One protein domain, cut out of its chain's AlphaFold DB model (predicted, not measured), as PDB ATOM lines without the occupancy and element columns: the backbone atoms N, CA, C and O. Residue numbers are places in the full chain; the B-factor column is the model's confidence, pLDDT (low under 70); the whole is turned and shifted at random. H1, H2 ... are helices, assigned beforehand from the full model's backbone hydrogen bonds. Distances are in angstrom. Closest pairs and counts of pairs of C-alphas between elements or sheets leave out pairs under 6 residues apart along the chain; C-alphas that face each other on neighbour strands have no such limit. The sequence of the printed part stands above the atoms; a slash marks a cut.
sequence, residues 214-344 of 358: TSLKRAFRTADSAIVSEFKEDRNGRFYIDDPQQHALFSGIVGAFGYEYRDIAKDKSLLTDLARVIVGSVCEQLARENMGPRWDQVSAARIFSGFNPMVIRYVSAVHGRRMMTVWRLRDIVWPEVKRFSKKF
ATOM      1  N   THR A 214     -33.343 -15.884  -4.214       43.25
ATOM      2  CA  THR A 214     -33.006 -14.574  -3.661       43.25
ATOM      3  C   THR A 214     -34.207 -13.807  -3.103       43.25
ATOM      4  O   THR A 214     -34.059 -13.223  -2.036       43.25
ATOM      5  N   SER A 215     -35.384 -13.837  -3.730       49.72
ATOM      6  CA  SER A 215     -36.608 -13.182  -3.251       49.72
ATOM      7  C   SER A 215     -37.266 -13.897  -2.075       49.72
ATOM      8  O   SER A 215     -37.708 -13.204  -1.175       49.72
ATOM      9  N   LEU A 216     -37.287 -15.239  -2.002       59.09
ATOM     10  CA  LEU A 216     -37.814 -15.943  -0.812       59.09
ATOM     11  C   LEU A 216     -36.887 -15.749   0.384       59.09
ATOM     12  O   LEU A 216     -37.322 -15.455   1.492       59.09
ATOM     13  N   LYS A 217     -35.577 -15.814   0.132       58.97
ATOM     14  CA  LYS A 217     -34.559 -15.475   1.123       58.97
ATOM     15  C   LYS A 217     -34.641 -14.005   1.548       58.97
ATOM     16  O   LYS A 217     -34.482 -13.715   2.730       58.97
ATOM     17  N   ARG A 218     -34.885 -13.080   0.611       58.56
ATOM     18  CA  ARG A 218     -35.108 -11.655   0.900       58.56
ATOM     19  C   ARG A 218     -36.384 -11.484   1.709       58.56
ATOM     20  O   ARG A 218     -36.307 -10.863   2.748       58.56
ATOM     21  N   ALA A 219     -37.479 -12.117   1.314       59.22
ATOM     22  CA  ALA A 219     -38.753 -12.082   2.010       59.22
ATOM     23  C   ALA A 219     -38.680 -12.640   3.421       59.22
ATOM     24  O   ALA A 219     -39.255 -12.047   4.310       59.22
ATOM     25  N   PHE A 220     -37.937 -13.719   3.669       67.69
ATOM     26  CA  PHE A 220     -37.724 -14.198   5.036       67.69
ATOM     27  C   PHE A 220     -36.872 -13.230   5.862       67.69
ATOM     28  O   PHE A 220     -37.064 -13.130   7.065       67.69
ATOM     29  N   ARG A 221     -35.941 -12.502   5.230       62.66
ATOM     30  CA  ARG A 221     -35.141 -11.459   5.895       62.66
ATOM     31  C   ARG A 221     -35.910 -10.155   6.118       62.66
ATOM     32  O   ARG A 221     -35.590  -9.439   7.058       62.66
ATOM     33  N   THR A 222     -36.850  -9.827   5.235       56.50
ATOM     34  CA  THR A 222     -37.680  -8.614   5.288       56.50
ATOM     35  C   THR A 222     -39.031  -8.858   5.942       56.50
ATOM     36  O   THR A 222     -39.759  -7.903   6.176       56.50
ATOM     37  N   ALA A 223     -39.381 -10.116   6.211       59.16
ATOM     38  CA  ALA A 223     -40.540 -10.494   6.993       59.16
ATOM     39  C   ALA A 223     -40.364  -9.918   8.390       59.16
ATOM     40  O   ALA A 223     -39.547 -10.399   9.177       59.16
ATOM     41  N   ASP A 224     -41.111  -8.862   8.676       58.62
ATOM     42  CA  ASP A 224     -41.203  -8.355  10.026       58.62
ATOM     43  C   ASP A 224     -42.131  -9.271  10.832       58.62
ATOM     44  O   ASP A 224     -43.249  -9.583  10.421       58.62
ATOM     45  N   SER A 225     -41.690  -9.667  12.024       52.56
ATOM     46  CA  SER A 225     -42.559 -10.246  13.054       52.56
ATOM     47  C   SER A 225     -43.793  -9.373  13.355       52.56
ATOM     48  O   SER A 225     -44.793  -9.882  13.856       52.56
ATOM     49  N   ALA A 226     -43.733  -8.075  13.023       48.84
ATOM     50  CA  ALA A 226     -44.809  -7.100  13.170       48.84
ATOM     51  C   ALA A 226     -45.890  -7.143  12.072       48.84
ATOM     52  O   ALA A 226     -46.882  -6.431  12.214       48.84
ATOM     53  N   ILE A 227     -45.775  -8.005  11.045       56.31
ATOM     54  CA  ILE A 227     -46.800  -8.207   9.988       56.31
ATOM     55  C   ILE A 227     -48.200  -8.548  10.573       56.31
ATOM     56  O   ILE A 227     -49.202  -8.537   9.865       56.31
ATOM     57  N   VAL A 228     -48.302  -8.841  11.877       55.94
ATOM     58  CA  VAL A 228     -49.400  -9.601  12.498       55.94
ATOM     59  C   VAL A 228     -50.228  -8.818  13.526       55.94
ATOM     60  O   VAL A 228     -50.806  -9.425  14.422       55.94
ATOM     61  N   SER A 229     -50.305  -7.488  13.465       51.81
ATOM     62  CA  SER A 229     -51.150  -6.783  14.447       51.81
ATOM     63  C   SER A 229     -52.628  -6.701  14.051       51.81
ATOM     64  O   SER A 229     -53.461  -6.981  14.907       51.81
ATOM     65  N   GLU A 230     -53.003  -6.423  12.796       67.50
ATOM     66  CA  GLU A 230     -54.425  -6.209  12.467       67.50
ATOM     67  C   GLU A 230     -54.796  -6.633  11.039       67.50
ATOM     68  O   GLU A 230     -54.719  -5.853  10.091       67.50
ATOM     69  N   PHE A 231     -55.274  -7.871  10.887       83.50
ATOM     70  CA  PHE A 231     -56.090  -8.206   9.722       83.50
ATOM     71  C   PHE A 231     -57.407  -7.423   9.791       83.50
ATOM     72  O   PHE A 231     -58.177  -7.588  10.747       83.50
ATOM     73  N   LYS A 232     -57.672  -6.601   8.776       85.12
ATOM     74  CA  LYS A 232     -58.935  -5.878   8.600       85.12
ATOM     75  C   LYS A 232     -59.936  -6.750   7.863       85.12
ATOM     76  O   LYS A 232     -59.541  -7.546   7.023       85.12
ATOM     77  N   GLU A 233     -61.212  -6.600   8.181       85.94
ATOM     78  CA  GLU A 233     -62.297  -7.325   7.518       85.94
ATOM     79  C   GLU A 233     -62.923  -6.445   6.431       85.94
ATOM     80  O   GLU A 233     -63.251  -5.282   6.676       85.94
ATOM     81  N   ASP A 234     -63.060  -6.983   5.221       75.88
ATOM     82  CA  ASP A 234     -63.772  -6.342   4.123       75.88
ATOM     83  C   ASP A 234     -65.295  -6.549   4.242       75.88
ATOM     84  O   ASP A 234     -65.808  -7.240   5.122       75.88
ATOM     85  N   ARG A 235     -66.056  -5.969   3.310       61.50
ATOM     86  CA  ARG A 235     -67.527  -6.086   3.289       61.50
ATOM     87  C   ARG A 235     -68.043  -7.506   3.013       61.50
ATOM     88  O   ARG A 235     -69.232  -7.752   3.187       61.50
ATOM     89  N   ASN A 236     -67.182  -8.420   2.573       61.31
ATOM     90  CA  ASN A 236     -67.505  -9.808   2.240       61.31
ATOM     91  C   ASN A 236     -67.055 -10.795   3.333       61.31
ATOM     92  O   ASN A 236     -67.090 -12.012   3.106       61.31
ATOM     93  N   GLY A 237     -66.600 -10.287   4.483       72.31
ATOM     94  CA  GLY A 237     -66.070 -11.088   5.583       72.31
ATOM     95  C   GLY A 237     -64.692 -11.693   5.300       72.31
ATOM     96  O   GLY A 237     -64.341 -12.719   5.882       72.31
ATOM     97  N   ARG A 238     -63.930 -11.126   4.356       76.56
ATOM     98  CA  ARG A 238     -62.542 -11.507   4.073       76.56
ATOM     99  C   ARG A 238     -61.596 -10.626   4.871       76.56
ATOM    100  O   ARG A 238     -61.739  -9.411   4.923       76.56
ATOM    101  N   PHE A 239     -60.587 -11.249   5.441       84.25
ATOM    102  CA  PHE A 239     -59.523 -10.624   6.190       84.25
ATOM    103  C   PHE A 239     -58.358 -10.282   5.259       84.25
ATOM    104  O   PHE A 239     -57.952 -11.105   4.441       84.25
ATOM    105  N   TYR A 240     -57.828  -9.066   5.379       80.94
ATOM    106  CA  TYR A 240     -56.724  -8.550   4.571       80.94
ATOM    107  C   TYR A 240     -55.740  -7.725   5.415       80.94
ATOM    108  O   TYR A 240     -56.082  -7.237   6.492       80.94
ATOM    109  N   ILE A 241     -54.499  -7.575   4.937       80.69
ATOM    110  CA  ILE A 241     -53.515  -6.627   5.490       80.69
ATOM    111  C   ILE A 241     -53.642  -5.303   4.733       80.69
ATOM    112  O   ILE A 241     -53.605  -5.303   3.504       80.69
ATOM    113  N   ASP A 242     -53.802  -4.201   5.467       78.69
ATOM    114  CA  ASP A 242     -54.077  -2.870   4.908       78.69
ATOM    115  C   ASP A 242     -52.913  -2.296   4.094       78.69
ATOM    116  O   ASP A 242     -53.131  -1.647   3.078       78.69
ATOM    117  N   ASP A 243     -51.676  -2.569   4.518       73.19
ATOM    118  CA  ASP A 243     -50.468  -2.216   3.773       73.19
ATOM    119  C   ASP A 243     -50.292  -3.183   2.582       73.19
ATOM    120  O   ASP A 243     -50.027  -4.375   2.797       73.19
ATOM    121  N   PRO A 244     -50.381  -2.707   1.322       65.31
ATOM    122  CA  PRO A 244     -50.287  -3.570   0.146       65.31
ATOM    123  C   PRO A 244     -48.940  -4.289   0.011       65.31
ATOM    124  O   PRO A 244     -48.888  -5.406  -0.509       65.31
ATOM    125  N   GLN A 245     -47.845  -3.682   0.480       66.75
ATOM    126  CA  GLN A 245     -46.520  -4.299   0.419       66.75
ATOM    127  C   GLN A 245     -46.406  -5.439   1.430       66.75
ATOM    128  O   GLN A 245     -45.897  -6.513   1.098       66.75
ATOM    129  N   GLN A 246     -46.931  -5.238   2.642       71.38
ATOM    130  CA  GLN A 246     -46.990  -6.292   3.657       71.38
ATOM    131  C   GLN A 246     -47.959  -7.401   3.266       71.38
ATOM    132  O   GLN A 246     -47.644  -8.571   3.466       71.38
ATOM    133  N   HIS A 247     -49.091  -7.060   2.649       73.88
ATOM    134  CA  HIS A 247     -50.027  -8.038   2.113       73.88
ATOM    135  C   HIS A 247     -49.363  -8.918   1.053       73.88
ATOM    136  O   HIS A 247     -49.413 -10.142   1.150       73.88
ATOM    137  N   ALA A 248     -48.701  -8.316   0.060       67.00
ATOM    138  CA  ALA A 248     -48.014  -9.064  -0.991       67.00
ATOM    139  C   ALA A 248     -46.892  -9.949  -0.423       67.00
ATOM    140  O   ALA A 248     -46.731 -11.098  -0.838       67.00
ATOM    141  N   LEU A 249     -46.139  -9.438   0.557       71.62
ATOM    142  CA  LEU A 249     -45.105 -10.200   1.252       71.62
ATOM    143  C   LEU A 249     -45.699 -11.391   2.015       71.62
ATOM    144  O   LEU A 249     -45.204 -12.509   1.884       71.62
ATOM    145  N   PHE A 250     -46.767 -11.163   2.779       76.88
ATOM    146  CA  PHE A 250     -47.459 -12.198   3.535       76.88
ATOM    147  C   PHE A 250     -48.059 -13.263   2.615       76.88
ATOM    148  O   PHE A 250     -47.771 -14.444   2.797       76.88
ATOM    149  N   SER A 251     -48.824 -12.845   1.602       74.94
ATOM    150  CA  SER A 251     -49.446 -13.713   0.595       74.94
ATOM    151  C   SER A 251     -48.398 -14.570  -0.122       74.94
ATOM    152  O   SER A 251     -48.527 -15.792  -0.194       74.94
ATOM    153  N   GLY A 252     -47.280 -13.966  -0.539       71.06
ATOM    154  CA  GLY A 252     -46.169 -14.691  -1.156       71.06
ATOM    155  C   GLY A 252     -45.507 -15.709  -0.220       71.06
ATOM    156  O   GLY A 252     -45.144 -16.804  -0.657       71.06
ATOM    157  N   ILE A 253     -45.367 -15.385   1.072       77.00
ATOM    158  CA  ILE A 253     -44.837 -16.323   2.068       77.00
ATOM    159  C   ILE A 253     -45.813 -17.480   2.271       77.00
ATOM    160  O   ILE A 253     -45.408 -18.626   2.093       77.00
ATOM    161  N   VAL A 254     -47.082 -17.232   2.602       80.50
ATOM    162  CA  VAL A 254     -48.039 -18.326   2.850       80.50
ATOM    163  C   VAL A 254     -48.261 -19.186   1.601       80.50
ATOM    164  O   VAL A 254     -48.323 -20.411   1.723       80.50
ATOM    165  N   GLY A 255     -48.205 -18.582   0.408       73.31
ATOM    166  CA  GLY A 255     -48.186 -19.269  -0.887       73.31
ATOM    167  C   GLY A 255     -47.024 -20.246  -1.035       73.31
ATOM    168  O   GLY A 255     -47.222 -21.395  -1.426       73.31
ATOM    169  N   ALA A 256     -45.810 -19.854  -0.634       74.56
ATOM    170  CA  ALA A 256     -44.654 -20.756  -0.638       74.56
ATOM    171  C   ALA A 256     -44.820 -21.942   0.331       74.56
ATOM    172  O   ALA A 256     -44.274 -23.018   0.093       74.56
ATOM    173  N   PHE A 257     -45.594 -21.756   1.403       79.88
ATOM    174  CA  PHE A 257     -45.993 -22.803   2.345       79.88
ATOM    175  C   PHE A 257     -47.291 -23.522   1.927       79.88
ATOM    176  O   PHE A 257     -47.856 -24.298   2.692       79.88
ATOM    177  N   GLY A 258     -47.747 -23.321   0.690       74.38
ATOM    178  CA  GLY A 258     -48.851 -24.072   0.105       74.38
ATOM    179  C   GLY A 258     -50.234 -23.618   0.548       74.38
ATOM    180  O   GLY A 258     -51.164 -24.410   0.437       74.38
ATOM    181  N   TYR A 259     -50.383 -22.394   1.047       75.00
ATOM    182  CA  TYR A 259     -51.684 -21.774   1.297       75.00
ATOM    183  C   TYR A 259     -51.941 -20.688   0.263       75.00
ATOM    184  O   TYR A 259     -51.126 -19.780   0.119       75.00
ATOM    185  N   GLU A 260     -53.078 -20.729  -0.419       72.44
ATOM    186  CA  GLU A 260     -53.497 -19.597  -1.241       72.44
ATOM    187  C   GLU A 260     -54.251 -18.602  -0.362       72.44
ATOM    188  O   GLU A 260     -55.196 -18.971   0.332       72.44
ATOM    189  N   TYR A 261     -53.823 -17.334  -0.368       70.19
ATOM    190  CA  TYR A 261     -54.362 -16.324   0.547       70.19
ATOM    191  C   TYR A 261     -55.887 -16.193   0.441       70.19
ATOM    192  O   TYR A 261     -56.560 -16.097   1.459       70.19
ATOM    193  N   ARG A 262     -56.443 -16.262  -0.773       62.66
ATOM    194  CA  ARG A 262     -57.890 -16.166  -1.027       62.66
ATOM    195  C   ARG A 262     -58.716 -17.277  -0.363       62.66
ATOM    196  O   ARG A 262     -59.846 -17.012   0.045       62.66
ATOM    197  N   ASP A 263     -58.153 -18.475  -0.210       62.69
ATOM    198  CA  ASP A 263     -58.843 -19.652   0.349       62.69
ATOM    199  C   ASP A 263     -58.985 -19.505   1.854       62.69
ATOM    200  O   ASP A 263     -60.003 -19.832   2.459       62.69
ATOM    201  N   ILE A 264     -57.927 -18.966   2.453       75.75
ATOM    202  CA  ILE A 264     -57.823 -18.732   3.884       75.75
ATOM    203  C   ILE A 264     -58.292 -17.325   4.264       75.75
ATOM    204  O   ILE A 264     -58.366 -17.020   5.450       75.75
ATOM    205  N   ALA A 265     -58.647 -16.478   3.288       76.88
ATOM    206  CA  ALA A 265     -58.975 -15.071   3.500       76.88
ATOM    207  C   ALA A 265     -60.137 -14.896   4.479       76.88
ATOM    208  O   ALA A 265     -60.183 -13.913   5.197       76.88
ATOM    209  N   LYS A 266     -61.080 -15.837   4.547       79.44
ATOM    210  CA  LYS A 266     -62.215 -15.763   5.485       79.44
ATOM    211  C   LYS A 266     -61.915 -16.348   6.867       79.44
ATOM    212  O   LYS A 266     -62.696 -16.149   7.794       79.44
ATOM    213  N   ASP A 267     -60.802 -17.058   7.033       84.38
ATOM    214  CA  ASP A 267     -60.431 -17.690   8.296       84.38
ATOM    215  C   ASP A 267     -59.393 -16.839   9.036       84.38
ATOM    216  O   ASP A 267     -58.179 -17.034   8.930       84.38
ATOM    217  N   LYS A 268     -59.888 -15.888   9.840       86.88
ATOM    218  CA  LYS A 268     -59.037 -15.033  10.681       86.88
ATOM    219  C   LYS A 268     -58.121 -15.846  11.591       86.88
ATOM    220  O   LYS A 268     -56.987 -15.430  11.837       86.88
ATOM    221  N   SER A 269     -58.603 -16.972  12.118       86.56
ATOM    222  CA  SER A 269     -57.830 -17.798  13.045       86.56
ATOM    223  C   SER A 269     -56.655 -18.438  12.322       86.56
ATOM    224  O   SER A 269     -55.530 -18.368  12.813       86.56
ATOM    225  N   LEU A 270     -56.896 -19.017  11.146       87.75
ATOM    226  CA  LEU A 270     -55.848 -19.609  10.328       87.75
ATOM    227  C   LEU A 270     -54.863 -18.552   9.830       87.75
ATOM    228  O   LEU A 270     -53.662 -18.758   9.954       87.75
ATOM    229  N   LEU A 271     -55.333 -17.401   9.347       86.50
ATOM    230  CA  LEU A 271     -54.466 -16.289   8.946       86.50
ATOM    231  C   LEU A 271     -53.561 -15.819  10.089       86.50
ATOM    232  O   LEU A 271     -52.356 -15.655   9.898       86.50
ATOM    233  N   THR A 272     -54.122 -15.667  11.289       87.12
ATOM    234  CA  THR A 272     -53.372 -15.285  12.495       87.12
ATOM    235  C   THR A 272     -52.363 -16.366  12.886       87.12
ATOM    236  O   THR A 272     -51.212 -16.057  13.200       87.12
ATOM    237  N   ASP A 273     -52.757 -17.639  12.819       87.19
ATOM    238  CA  ASP A 273     -51.871 -18.770  13.080       87.19
ATOM    239  C   ASP A 273     -50.726 -18.830  12.063       87.19
ATOM    240  O   ASP A 273     -49.575 -18.992  12.455       87.19
ATOM    241  N   LEU A 274     -50.997 -18.661  10.768       87.69
ATOM    242  CA  LEU A 274     -49.979 -18.655   9.714       87.69
ATOM    243  C   LEU A 274     -49.013 -17.488   9.887       87.69
ATOM    244  O   LEU A 274     -47.799 -17.667   9.813       87.69
ATOM    245  N   ALA A 275     -49.533 -16.310  10.200       84.38
ATOM    246  CA  ALA A 275     -48.725 -15.142  10.488       84.38
ATOM    247  C   ALA A 275     -47.819 -15.346  11.704       84.38
ATOM    248  O   ALA A 275     -46.618 -15.086  11.645       84.38
ATOM    249  N   ARG A 276     -48.334 -15.925  12.785       83.44
ATOM    250  CA  ARG A 276     -47.526 -16.200  13.974       83.44
ATOM    251  C   ARG A 276     -46.513 -17.327  13.761       83.44
ATOM    252  O   ARG A 276     -45.356 -17.201  14.146       83.44
ATOM    253  N   VAL A 277     -46.954 -18.444  13.195       85.81
ATOM    254  CA  VAL A 277     -46.189 -19.694  13.107       85.81
ATOM    255  C   VAL A 277     -45.219 -19.656  11.932       85.81
ATOM    256  O   VAL A 277     -44.034 -19.936  12.100       85.81
ATOM    257  N   ILE A 278     -45.700 -19.319  10.736       85.19
ATOM    258  CA  ILE A 278     -44.879 -19.341   9.525       85.19
ATOM    259  C   ILE A 278     -44.003 -18.100   9.480       85.19
ATOM    260  O   ILE A 278     -42.783 -18.230   9.504       85.19
ATOM    261  N   VAL A 279     -44.608 -16.912   9.461       78.62
ATOM    262  CA  VAL A 279     -43.855 -15.658   9.321       78.62
ATOM    263  C   VAL A 279     -43.046 -15.386  10.589       78.62
ATOM    264  O   VAL A 279     -41.833 -15.200  10.518       78.62
ATOM    265  N   GLY A 280     -43.699 -15.448  11.752       75.62
ATOM    266  CA  GLY A 280     -43.079 -15.120  13.032       75.62
ATOM    267  C   GLY A 280     -42.024 -16.116  13.522       75.62
ATOM    268  O   GLY A 280     -41.040 -15.688  14.108       75.62
ATOM    269  N   SER A 281     -42.174 -17.424  13.287       80.62
ATOM    270  CA  SER A 281     -41.229 -18.423  13.820       80.62
ATOM    271  C   SER A 281     -40.384 -19.096  12.742       80.62
ATOM    272  O   SER A 281     -39.155 -19.102  12.822       80.62
ATOM    273  N   VAL A 282     -41.022 -19.705  11.740       80.88
ATOM    274  CA  VAL A 282     -40.310 -20.522  10.744       80.88
ATOM    275  C   VAL A 282     -39.438 -19.650   9.842       80.88
ATOM    276  O   VAL A 282     -38.241 -19.907   9.724       80.88
ATOM    277  N   CYS A 283     -40.001 -18.606   9.236       77.94
ATOM    278  CA  CYS A 283     -39.272 -17.693   8.359       77.94
ATOM    279  C   CYS A 283     -38.167 -16.945   9.109       77.94
ATOM    280  O   CYS A 283     -37.052 -16.860   8.594       77.94
ATOM    281  N   GLU A 284     -38.433 -16.481  10.336       76.19
ATOM    282  CA  GLU A 284     -37.421 -15.815  11.164       76.19
ATOM    283  C   GLU A 284     -36.224 -16.744  11.430       76.19
ATOM    284  O   GLU A 284     -35.067 -16.347  11.258       76.19
ATOM    285  N   GLN A 285     -36.474 -18.008  11.789       77.12
ATOM    286  CA  GLN A 285     -35.393 -18.961  12.039       77.12
ATOM    287  C   GLN A 285     -34.618 -19.310  10.760       77.12
ATOM    288  O   GLN A 285     -33.388 -19.376  10.782       77.12
ATOM    289  N   LEU A 286     -35.313 -19.475   9.632       75.19
ATOM    290  CA  LEU A 286     -34.683 -19.682   8.326       75.19
ATOM    291  C   LEU A 286     -33.810 -18.484   7.916       75.19
ATOM    292  O   LEU A 286     -32.718 -18.669   7.375       75.19
ATOM    293  N   ALA A 287     -34.239 -17.254   8.201       71.00
ATOM    294  CA  ALA A 287     -33.471 -16.051   7.892       71.00
ATOM    295  C   ALA A 287     -32.148 -15.970   8.677       71.00
ATOM    296  O   ALA A 287     -31.127 -15.576   8.104       71.00
ATOM    297  N   ARG A 288     -32.148 -16.379   9.956       71.38
ATOM    298  CA  ARG A 288     -30.962 -16.372  10.841       71.38
ATOM    299  C   ARG A 288     -29.862 -17.319  10.381       71.38
ATOM    300  O   ARG A 288     -28.688 -16.975  10.414       71.38
ATOM    301  N   GLU A 289     -30.249 -18.495   9.911       70.62
ATOM    302  CA  GLU A 289     -29.331 -19.579   9.542       70.62
ATOM    303  C   GLU A 289     -28.670 -19.374   8.169       70.62
ATOM    304  O   GLU A 289     -27.947 -20.234   7.668       70.62
ATOM    305  N   ASN A 290     -28.887 -18.193   7.583       63.62
ATOM    306  CA  ASN A 290     -28.182 -17.667   6.427       63.62
ATOM    307  C   ASN A 290     -28.196 -18.635   5.233       63.62
ATOM    308  O   ASN A 290     -27.158 -19.013   4.691       63.62
ATOM    309  N   MET A 291     -29.405 -19.020   4.815       63.22
ATOM    310  CA  MET A 291     -29.630 -20.064   3.810       63.22
ATOM    311  C   MET A 291     -28.811 -19.844   2.536       63.22
ATOM    312  O   MET A 291     -29.000 -18.866   1.806       63.22
ATOM    313  N   GLY A 292     -27.867 -20.744   2.268       55.38
ATOM    314  CA  GLY A 292     -27.095 -20.744   1.032       55.38
ATOM    315  C   GLY A 292     -27.960 -21.086  -0.190       55.38
ATOM    316  O   GLY A 292     -29.072 -21.594  -0.052       55.38
ATOM    317  N   PRO A 293     -27.452 -20.865  -1.413       53.81
ATOM    318  CA  PRO A 293     -28.167 -21.210  -2.643       53.81
ATOM    319  C   PRO A 293     -28.459 -22.715  -2.774       53.81
ATOM    320  O   PRO A 293     -29.334 -23.083  -3.546       53.81
ATOM    321  N   ARG A 294     -27.781 -23.595  -2.024       56.16
ATOM    322  CA  ARG A 294     -28.022 -25.050  -1.993       56.16
ATOM    323  C   ARG A 294     -28.556 -25.501  -0.628       56.16
ATOM    324  O   ARG A 294     -27.899 -26.250   0.080       56.16
ATOM    325  N   TRP A 295     -29.736 -25.015  -0.253       64.31
ATOM    326  CA  TRP A 295     -30.456 -25.506   0.926       64.31
ATOM    327  C   TRP A 295     -31.008 -26.913   0.662       64.31
ATOM    328  O   TRP A 295     -31.848 -27.094  -0.225       64.31
ATOM    329  N   ASP A 296     -30.527 -27.899   1.408       62.69
ATOM    330  CA  ASP A 296     -30.868 -29.313   1.263       62.69
ATOM    331  C   ASP A 296     -31.476 -29.898   2.551       62.69
ATOM    332  O   ASP A 296     -31.740 -29.193   3.530       62.69
ATOM    333  N   GLN A 297     -31.767 -31.200   2.537       65.00
ATOM    334  CA  GLN A 297     -32.375 -31.895   3.673       65.00
ATOM    335  C   GLN A 297     -31.439 -31.947   4.892       65.00
ATOM    336  O   GLN A 297     -31.917 -31.922   6.021       65.00
ATOM    337  N   VAL A 298     -30.120 -31.962   4.673       68.81
ATOM    338  CA  VAL A 298     -29.100 -31.947   5.735       68.81
ATOM    339  C   VAL A 298     -29.093 -30.592   6.444       68.81
ATOM    340  O   VAL A 298     -29.141 -30.525   7.673       68.81
ATOM    341  N   SER A 299     -29.136 -29.504   5.675       69.75
ATOM    342  CA  SER A 299     -29.234 -28.133   6.191       69.75
ATOM    343  C   SER A 299     -30.529 -27.919   6.978       69.75
ATOM    344  O   SER A 299     -30.516 -27.355   8.074       69.75
ATOM    345  N   ALA A 300     -31.650 -28.434   6.466       68.44
ATOM    346  CA  ALA A 300     -32.929 -28.390   7.165       68.44
ATOM    347  C   ALA A 300     -32.930 -29.246   8.445       68.44
ATOM    348  O   ALA A 300     -33.460 -28.803   9.459       68.44
ATOM    349  N   ALA A 301     -32.293 -30.420   8.447       74.19
ATOM    350  CA  ALA A 301     -32.193 -31.271   9.634       74.19
ATOM    351  C   ALA A 301     -31.395 -30.620  10.774       74.19
ATOM    352  O   ALA A 301     -31.667 -30.900  11.938       74.19
ATOM    353  N   ARG A 302     -30.450 -29.723  10.462       75.50
ATOM    354  CA  ARG A 302     -29.725 -28.939  11.473       75.50
ATOM    355  C   ARG A 302     -30.649 -27.959  12.201       75.50
ATOM    356  O   ARG A 302     -30.668 -27.940  13.429       75.50
ATOM    357  N   ILE A 303     -31.428 -27.175  11.449       73.50
ATOM    358  CA  ILE A 303     -32.372 -26.194  12.017       73.50
ATOM    359  C   ILE A 303     -33.520 -26.899  12.740       73.50
ATOM    360  O   ILE A 303     -33.857 -26.567  13.874       73.50
ATOM    361  N   PHE A 304     -34.121 -27.880  12.076       71.56
ATOM    362  CA  PHE A 304     -35.266 -28.636  12.569       71.56
ATOM    363  C   PHE A 304     -34.803 -29.937  13.233       71.56
ATOM    364  O   PHE A 304     -35.418 -30.990  13.069       71.56
ATOM    365  N   SER A 305     -33.702 -29.881  13.986       70.62
ATOM    366  CA  SER A 305     -33.171 -31.051  14.685       70.62
ATOM    367  C   SER A 305     -34.184 -31.574  15.709       70.62
ATOM    368  O   SER A 305     -34.763 -30.821  16.499       70.62
ATOM    369  N   GLY A 306     -34.447 -32.882  15.655       71.38
ATOM    370  CA  GLY A 306     -35.463 -33.542  16.481       71.38
ATOM    371  C   GLY A 306     -36.907 -33.399  15.982       71.38
ATOM    372  O   GLY A 306     -37.813 -33.874  16.661       71.38
ATOM    373  N   PHE A 307     -37.143 -32.782  14.818       74.06
ATOM    374  CA  PHE A 307     -38.463 -32.776  14.183       74.06
ATOM    375  C   PHE A 307     -38.675 -33.996  13.293       74.06
ATOM    376  O   PHE A 307     -37.729 -34.620  12.808       74.06
ATOM    377  N   ASN A 308     -39.951 -34.300  13.045       78.56
ATOM    378  CA  ASN A 308     -40.356 -35.337  12.107       78.56
ATOM    379  C   ASN A 308     -39.650 -35.129  10.743       78.56
ATOM    380  O   ASN A 308     -39.697 -34.016  10.204       78.56
ATOM    381  N   PRO A 309     -39.040 -36.170  10.143       78.88
ATOM    382  CA  PRO A 309     -38.428 -36.096   8.813       78.88
ATOM    383  C   PRO A 309     -39.332 -35.497   7.726       78.88
ATOM    384  O   PRO A 309     -38.837 -34.889   6.777       78.88
ATOM    385  N   MET A 310     -40.656 -35.615   7.868       79.75
ATOM    386  CA  MET A 310     -41.630 -34.973   6.985       79.75
ATOM    387  C   MET A 310     -41.622 -33.445   7.098       79.75
ATOM    388  O   MET A 310     -41.747 -32.787   6.071       79.75
ATOM    389  N   VAL A 311     -41.408 -32.866   8.287       82.56
ATOM    390  CA  VAL A 311     -41.257 -31.406   8.479       82.56
ATOM    391  C   VAL A 311     -39.999 -30.918   7.772       82.56
ATOM    392  O   VAL A 311     -40.037 -29.931   7.046       82.56
ATOM    393  N   ILE A 312     -38.891 -31.648   7.926       81.31
ATOM    394  CA  ILE A 312     -37.625 -31.344   7.248       81.31
ATOM    395  C   ILE A 312     -37.839 -31.390   5.728       81.31
ATOM    396  O   ILE A 312     -37.504 -30.441   5.021       81.31
ATOM    397  N   ARG A 313     -38.471 -32.458   5.224       79.75
ATOM    398  CA  ARG A 313     -38.810 -32.608   3.802       79.75
ATOM    399  C   ARG A 313     -39.722 -31.486   3.308       79.75
ATOM    400  O   ARG A 313     -39.499 -30.986   2.207       79.75
ATOM    401  N   TYR A 314     -40.707 -31.090   4.108       82.19
ATOM    402  CA  TYR A 314     -41.636 -30.007   3.812       82.19
ATOM    403  C   TYR A 314     -40.917 -28.661   3.720       82.19
ATOM    404  O   TYR A 314     -40.992 -28.015   2.684       82.19
ATOM    405  N   VAL A 315     -40.125 -28.266   4.719       80.19
ATOM    406  CA  VAL A 315     -39.407 -26.980   4.696       80.19
ATOM    407  C   VAL A 315     -38.346 -26.946   3.589       80.19
ATOM    408  O   VAL A 315     -38.208 -25.943   2.887       80.19
ATOM    409  N   SER A 316     -37.644 -28.056   3.344       76.69
ATOM    410  CA  SER A 316     -36.771 -28.179   2.169       76.69
ATOM    411  C   SER A 316     -37.555 -28.102   0.853       76.69
ATOM    412  O   SER A 316     -37.008 -27.662  -0.157       76.69
ATOM    413  N   ALA A 317     -38.810 -28.560   0.805       75.19
ATOM    414  CA  ALA A 317     -39.682 -28.417  -0.361       75.19
ATOM    415  C   ALA A 317     -40.178 -26.978  -0.543       75.19
ATOM    416  O   ALA A 317     -40.152 -26.515  -1.676       75.19
ATOM    417  N   VAL A 318     -40.511 -26.261   0.535       78.12
ATOM    418  CA  VAL A 318     -40.853 -24.827   0.525       78.12
ATOM    419  C   VAL A 318     -39.684 -24.006  -0.024       78.12
ATOM    420  O   VAL A 318     -39.830 -23.284  -1.007       78.12
ATOM    421  N   HIS A 319     -38.480 -24.186   0.530       74.19
ATOM    422  CA  HIS A 319     -37.287 -23.495   0.030       74.19
ATOM    423  C   HIS A 319     -36.939 -23.898  -1.413       74.19
ATOM    424  O   HIS A 319     -36.470 -23.087  -2.215       74.19
ATOM    425  N   GLY A 320     -37.117 -25.178  -1.743       68.94
ATOM    426  CA  GLY A 320     -36.857 -25.737  -3.067       68.94
ATOM    427  C   GLY A 320     -37.993 -25.556  -4.076       68.94
ATOM    428  O   GLY A 320     -37.858 -26.085  -5.171       68.94
ATOM    429  N   ARG A 321     -39.092 -24.874  -3.716       68.25
ATOM    430  CA  ARG A 321     -40.287 -24.650  -4.556       68.25
ATOM    431  C   ARG A 321     -40.945 -25.911  -5.125       68.25
ATOM    432  O   ARG A 321     -41.604 -25.883  -6.156       68.25
ATOM    433  N   ARG A 322     -40.825 -27.040  -4.433       66.19
ATOM    434  CA  ARG A 322     -41.427 -28.311  -4.863       66.19
ATOM    435  C   ARG A 322     -42.893 -28.370  -4.427       66.19
ATOM    436  O   ARG A 322     -43.223 -29.138  -3.524       66.19
ATOM    437  N   MET A 323     -43.758 -27.567  -5.053       65.31
ATOM    438  CA  MET A 323     -45.139 -27.316  -4.597       65.31
ATOM    439  C   MET A 323     -45.991 -28.579  -4.436       65.31
ATOM    440  O   MET A 323     -46.664 -28.728  -3.422       65.31
ATOM    441  N   MET A 324     -45.857 -29.568  -5.324       58.59
ATOM    442  CA  MET A 324     -46.537 -30.864  -5.159       58.59
ATOM    443  C   MET A 324     -46.161 -31.586  -3.857       58.59
ATOM    444  O   MET A 324     -46.975 -32.288  -3.266       58.59
ATOM    445  N   THR A 325     -44.915 -31.436  -3.400       66.44
ATOM    446  CA  THR A 325     -44.479 -31.979  -2.105       66.44
ATOM    447  C   THR A 325     -44.961 -31.106  -0.950       66.44
ATOM    448  O   THR A 325     -45.306 -31.647   0.095       66.44
ATOM    449  N   VAL A 326     -45.001 -29.782  -1.133       69.44
ATOM    450  CA  VAL A 326     -45.529 -28.836  -0.138       69.44
ATOM    451  C   VAL A 326     -46.996 -29.153   0.150       69.44
ATOM    452  O   VAL A 326     -47.313 -29.462   1.293       69.44
ATOM    453  N   TRP A 327     -47.858 -29.200  -0.868       72.38
ATOM    454  CA  TRP A 327     -49.288 -29.478  -0.697       72.38
ATOM    455  C   TRP A 327     -49.561 -30.840  -0.059       72.38
ATOM    456  O   TRP A 327     -50.334 -30.925   0.885       72.38
ATOM    457  N   ARG A 328     -48.854 -31.898  -0.486       73.12
ATOM    458  CA  ARG A 328     -49.010 -33.244   0.100       73.12
ATOM    459  C   ARG A 328     -48.633 -33.325   1.576       73.12
ATOM    460  O   ARG A 328     -49.095 -34.227   2.262       73.12
ATOM    461  N   LEU A 329     -47.726 -32.466   2.039       74.06
ATOM    462  CA  LEU A 329     -47.190 -32.540   3.396       74.06
ATOM    463  C   LEU A 329     -47.762 -31.474   4.329       74.06
ATOM    464  O   LEU A 329     -47.756 -31.720   5.530       74.06
ATOM    465  N   ARG A 330     -48.246 -30.337   3.809       82.75
ATOM    466  CA  ARG A 330     -48.693 -29.153   4.566       82.75
ATOM    467  C   ARG A 330     -49.530 -29.525   5.785       82.75
ATOM    468  O   ARG A 330     -49.126 -29.233   6.908       82.75
ATOM    469  N   ASP A 331     -50.632 -30.233   5.566       80.19
ATOM    470  CA  ASP A 331     -51.603 -30.532   6.623       80.19
ATOM    471  C   ASP A 331     -51.102 -31.636   7.566       80.19
ATOM    472  O   ASP A 331     -51.329 -31.583   8.775       80.19
ATOM    473  N   ILE A 332     -50.310 -32.577   7.040       82.06
ATOM    474  CA  ILE A 332     -49.681 -33.660   7.811       82.06
ATOM    475  C   ILE A 332     -48.671 -33.095   8.816       82.06
ATOM    476  O   ILE A 332     -48.600 -33.537   9.963       82.06
ATOM    477  N   VAL A 333     -47.863 -32.121   8.394       86.00
ATOM    478  CA  VAL A 333     -46.778 -31.571   9.219       86.00
ATOM    479  C   VAL A 333     -47.216 -30.384  10.069       86.00
ATOM    480  O   VAL A 333     -46.482 -29.989  10.975       86.00
ATOM    481  N   TRP A 334     -48.398 -29.816   9.814       87.88
ATOM    482  CA  TRP A 334     -48.879 -28.607  10.481       87.88
ATOM    483  C   TRP A 334     -48.843 -28.677  12.018       87.88
ATOM    484  O   TRP A 334     -48.326 -27.736  12.629       87.88
ATOM    485  N   PRO A 335     -49.265 -29.774  12.686       87.50
ATOM    486  CA  PRO A 335     -49.166 -29.878  14.144       87.50
ATOM    487  C   PRO A 335     -47.725 -29.769  14.665       87.50
ATOM    488  O   PRO A 335     -47.476 -29.116  15.680       87.50
ATOM    489  N   GLU A 336     -46.766 -30.363  13.954       85.19
ATOM    490  CA  GLU A 336     -45.341 -30.299  14.295       85.19
ATOM    491  C   GLU A 336     -44.756 -28.908  14.031       85.19
ATOM    492  O   GLU A 336     -43.990 -28.389  14.840       85.19
ATOM    493  N   VAL A 337     -45.178 -28.246  12.953       85.38
ATOM    494  CA  VAL A 337     -44.802 -26.853  12.668       85.38
ATOM    495  C   VAL A 337     -45.355 -25.902  13.744       85.38
ATOM    496  O   VAL A 337     -44.643 -25.008  14.211       85.38
ATOM    497  N   LYS A 338     -46.574 -26.132  14.257       87.06
ATOM    498  CA  LYS A 338     -47.084 -25.390  15.424       87.06
ATOM    499  C   LYS A 338     -46.251 -25.663  16.678       87.06
ATOM    500  O   LYS A 338     -45.931 -24.722  17.405       87.06
ATOM    501  N   ARG A 339     -45.854 -26.913  16.944       85.31
ATOM    502  CA  ARG A 339     -44.947 -27.242  18.067       85.31
ATOM    503  C   ARG A 339     -43.601 -26.528  17.933       85.31
ATOM    504  O   ARG A 339     -43.108 -25.997  18.926       85.31
ATOM    505  N   PHE A 340     -43.059 -26.438  16.719       82.50
ATOM    506  CA  PHE A 340     -41.851 -25.665  16.432       82.50
ATOM    507  C   PHE A 340     -41.994 -24.205  16.866       82.50
ATOM    508  O   PHE A 340     -41.150 -23.719  17.613       82.50
ATOM    509  N   SER A 341     -43.086 -23.533  16.488       81.62
ATOM    510  CA  SER A 341     -43.304 -22.126  16.867       81.62
ATOM    511  C   SER A 341     -43.390 -21.892  18.377       81.62
ATOM    512  O   SER A 341     -43.040 -20.821  18.858       81.62
ATOM    513  N   LYS A 342     -43.806 -22.900  19.156       83.81
ATOM    514  CA  LYS A 342     -43.803 -22.819  20.625       83.81
ATOM    515  C   LYS A 342     -42.389 -22.915  21.198       83.81
ATOM    516  O   LYS A 342     -42.095 -22.262  22.192       83.81
ATOM    517  N   LYS A 343     -41.522 -23.722  20.577       79.81
ATOM    518  CA  LYS A 343     -40.107 -23.868  20.956       79.81
ATOM    519  C   LYS A 343     -39.265 -22.666  20.512       79.81
ATOM    520  O   LYS A 343     -38.320 -22.296  21.200       79.81
ATOM    521  N   PHE A 344     -39.626 -22.058  19.385       75.69
ATOM    522  CA  PHE A 344     -38.969 -20.891  18.801       75.69
ATOM    523  C   PHE A 344     -40.002 -19.788  18.541       75.69
ATOM    524  O   PHE A 344     -40.411 -19.588  17.393       75.69
TER     525      PHE A 344
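This is residues 214 to 344 of the 358 residues of an uncharacterized protein of Paraburkholderia caribensis MBA4 (UniProt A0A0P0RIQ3). Look for one long helix, H5, running through the body, with the other helices crossing it or one another; H1, H2 and H3 pack on one side of it, and the last part of H8 crosses it on another. H6 and H7 lie beyond this at one end, H7 joining H6 to H8, while a loop, residues 229 to 243, reaches to Arg 235 at the other end. You have 131 printed residues with eight named helices, H1 to H8 in chain order, and no named strand: the class is all helix. The whole is compact, with a radius of gyration of the C-alphas of 14.2 A, yet elongated, spanning 46 by 27 by 27 A.

Begin at H1, residues 214 to 222, which touches the hub, H5, residues 268 to 288, about perpendicular at 73 degrees; their closest C-alphas, Phe 220 and Cys 283, are 5.1 A apart. H2, residues 225 to 228, touches H5 at Ser 225 and Gly 280, closest C-alphas 4.9 A apart. H3, residues 244 to 256, touches H5 with residues 250 to 254 alone, about perpendicular at 80 degrees; the closest C-alphas are Val 254 and Leu 274, 7.1 A. H4, residues 261 to 264, and H3 only just touch, only at the corner, with Ser 251 and Tyr 261 as closest C-alphas at 5.6 A. Further on, H6, residues 297 to 303, touches H7, residues 309 to 319, about perpendicular at 80 degrees, with Ala 300 and Ile 312 as closest C-alphas at 5.5 A. H8, residues 323 to 343, touches H7 at Val 311 and Val 333, closest C-alphas 5.6 A apart. With residues 337 to 341 alone H8 touches H5, closest C-alphas Ser 281 and Ser 341, 5.2 A. Every O i to N i+4 pair is within hydrogen-bond range in H1, H3 and H7, against 15 of 17 in H5, 2 of 3 in H6 and 13 of 17 in H8; H2 and H4 are too short for such a pair.

Find C-alpha 214 at (-33.006, -14.574, -3.661), where H1 begins. H3 is 18.1 A long, H7 15.4 A. H5 runs 28.1 A from C-alpha 268 at (-59.037, -15.033, 10.681). H8, 26.3 A, has a kink of 77 degrees near residue 331 and ends at C-alpha 343, (-40.107, -23.868, 20.956).

The C-alphas farthest apart, Arg 235 and Val 298, are 46.4 A apart. The printed part has no cut, and H2 to H3 is the long link. Mean pLDDT of the printed part is 73.2; among the residues under 70 are 214 to 230 and 290 to 300.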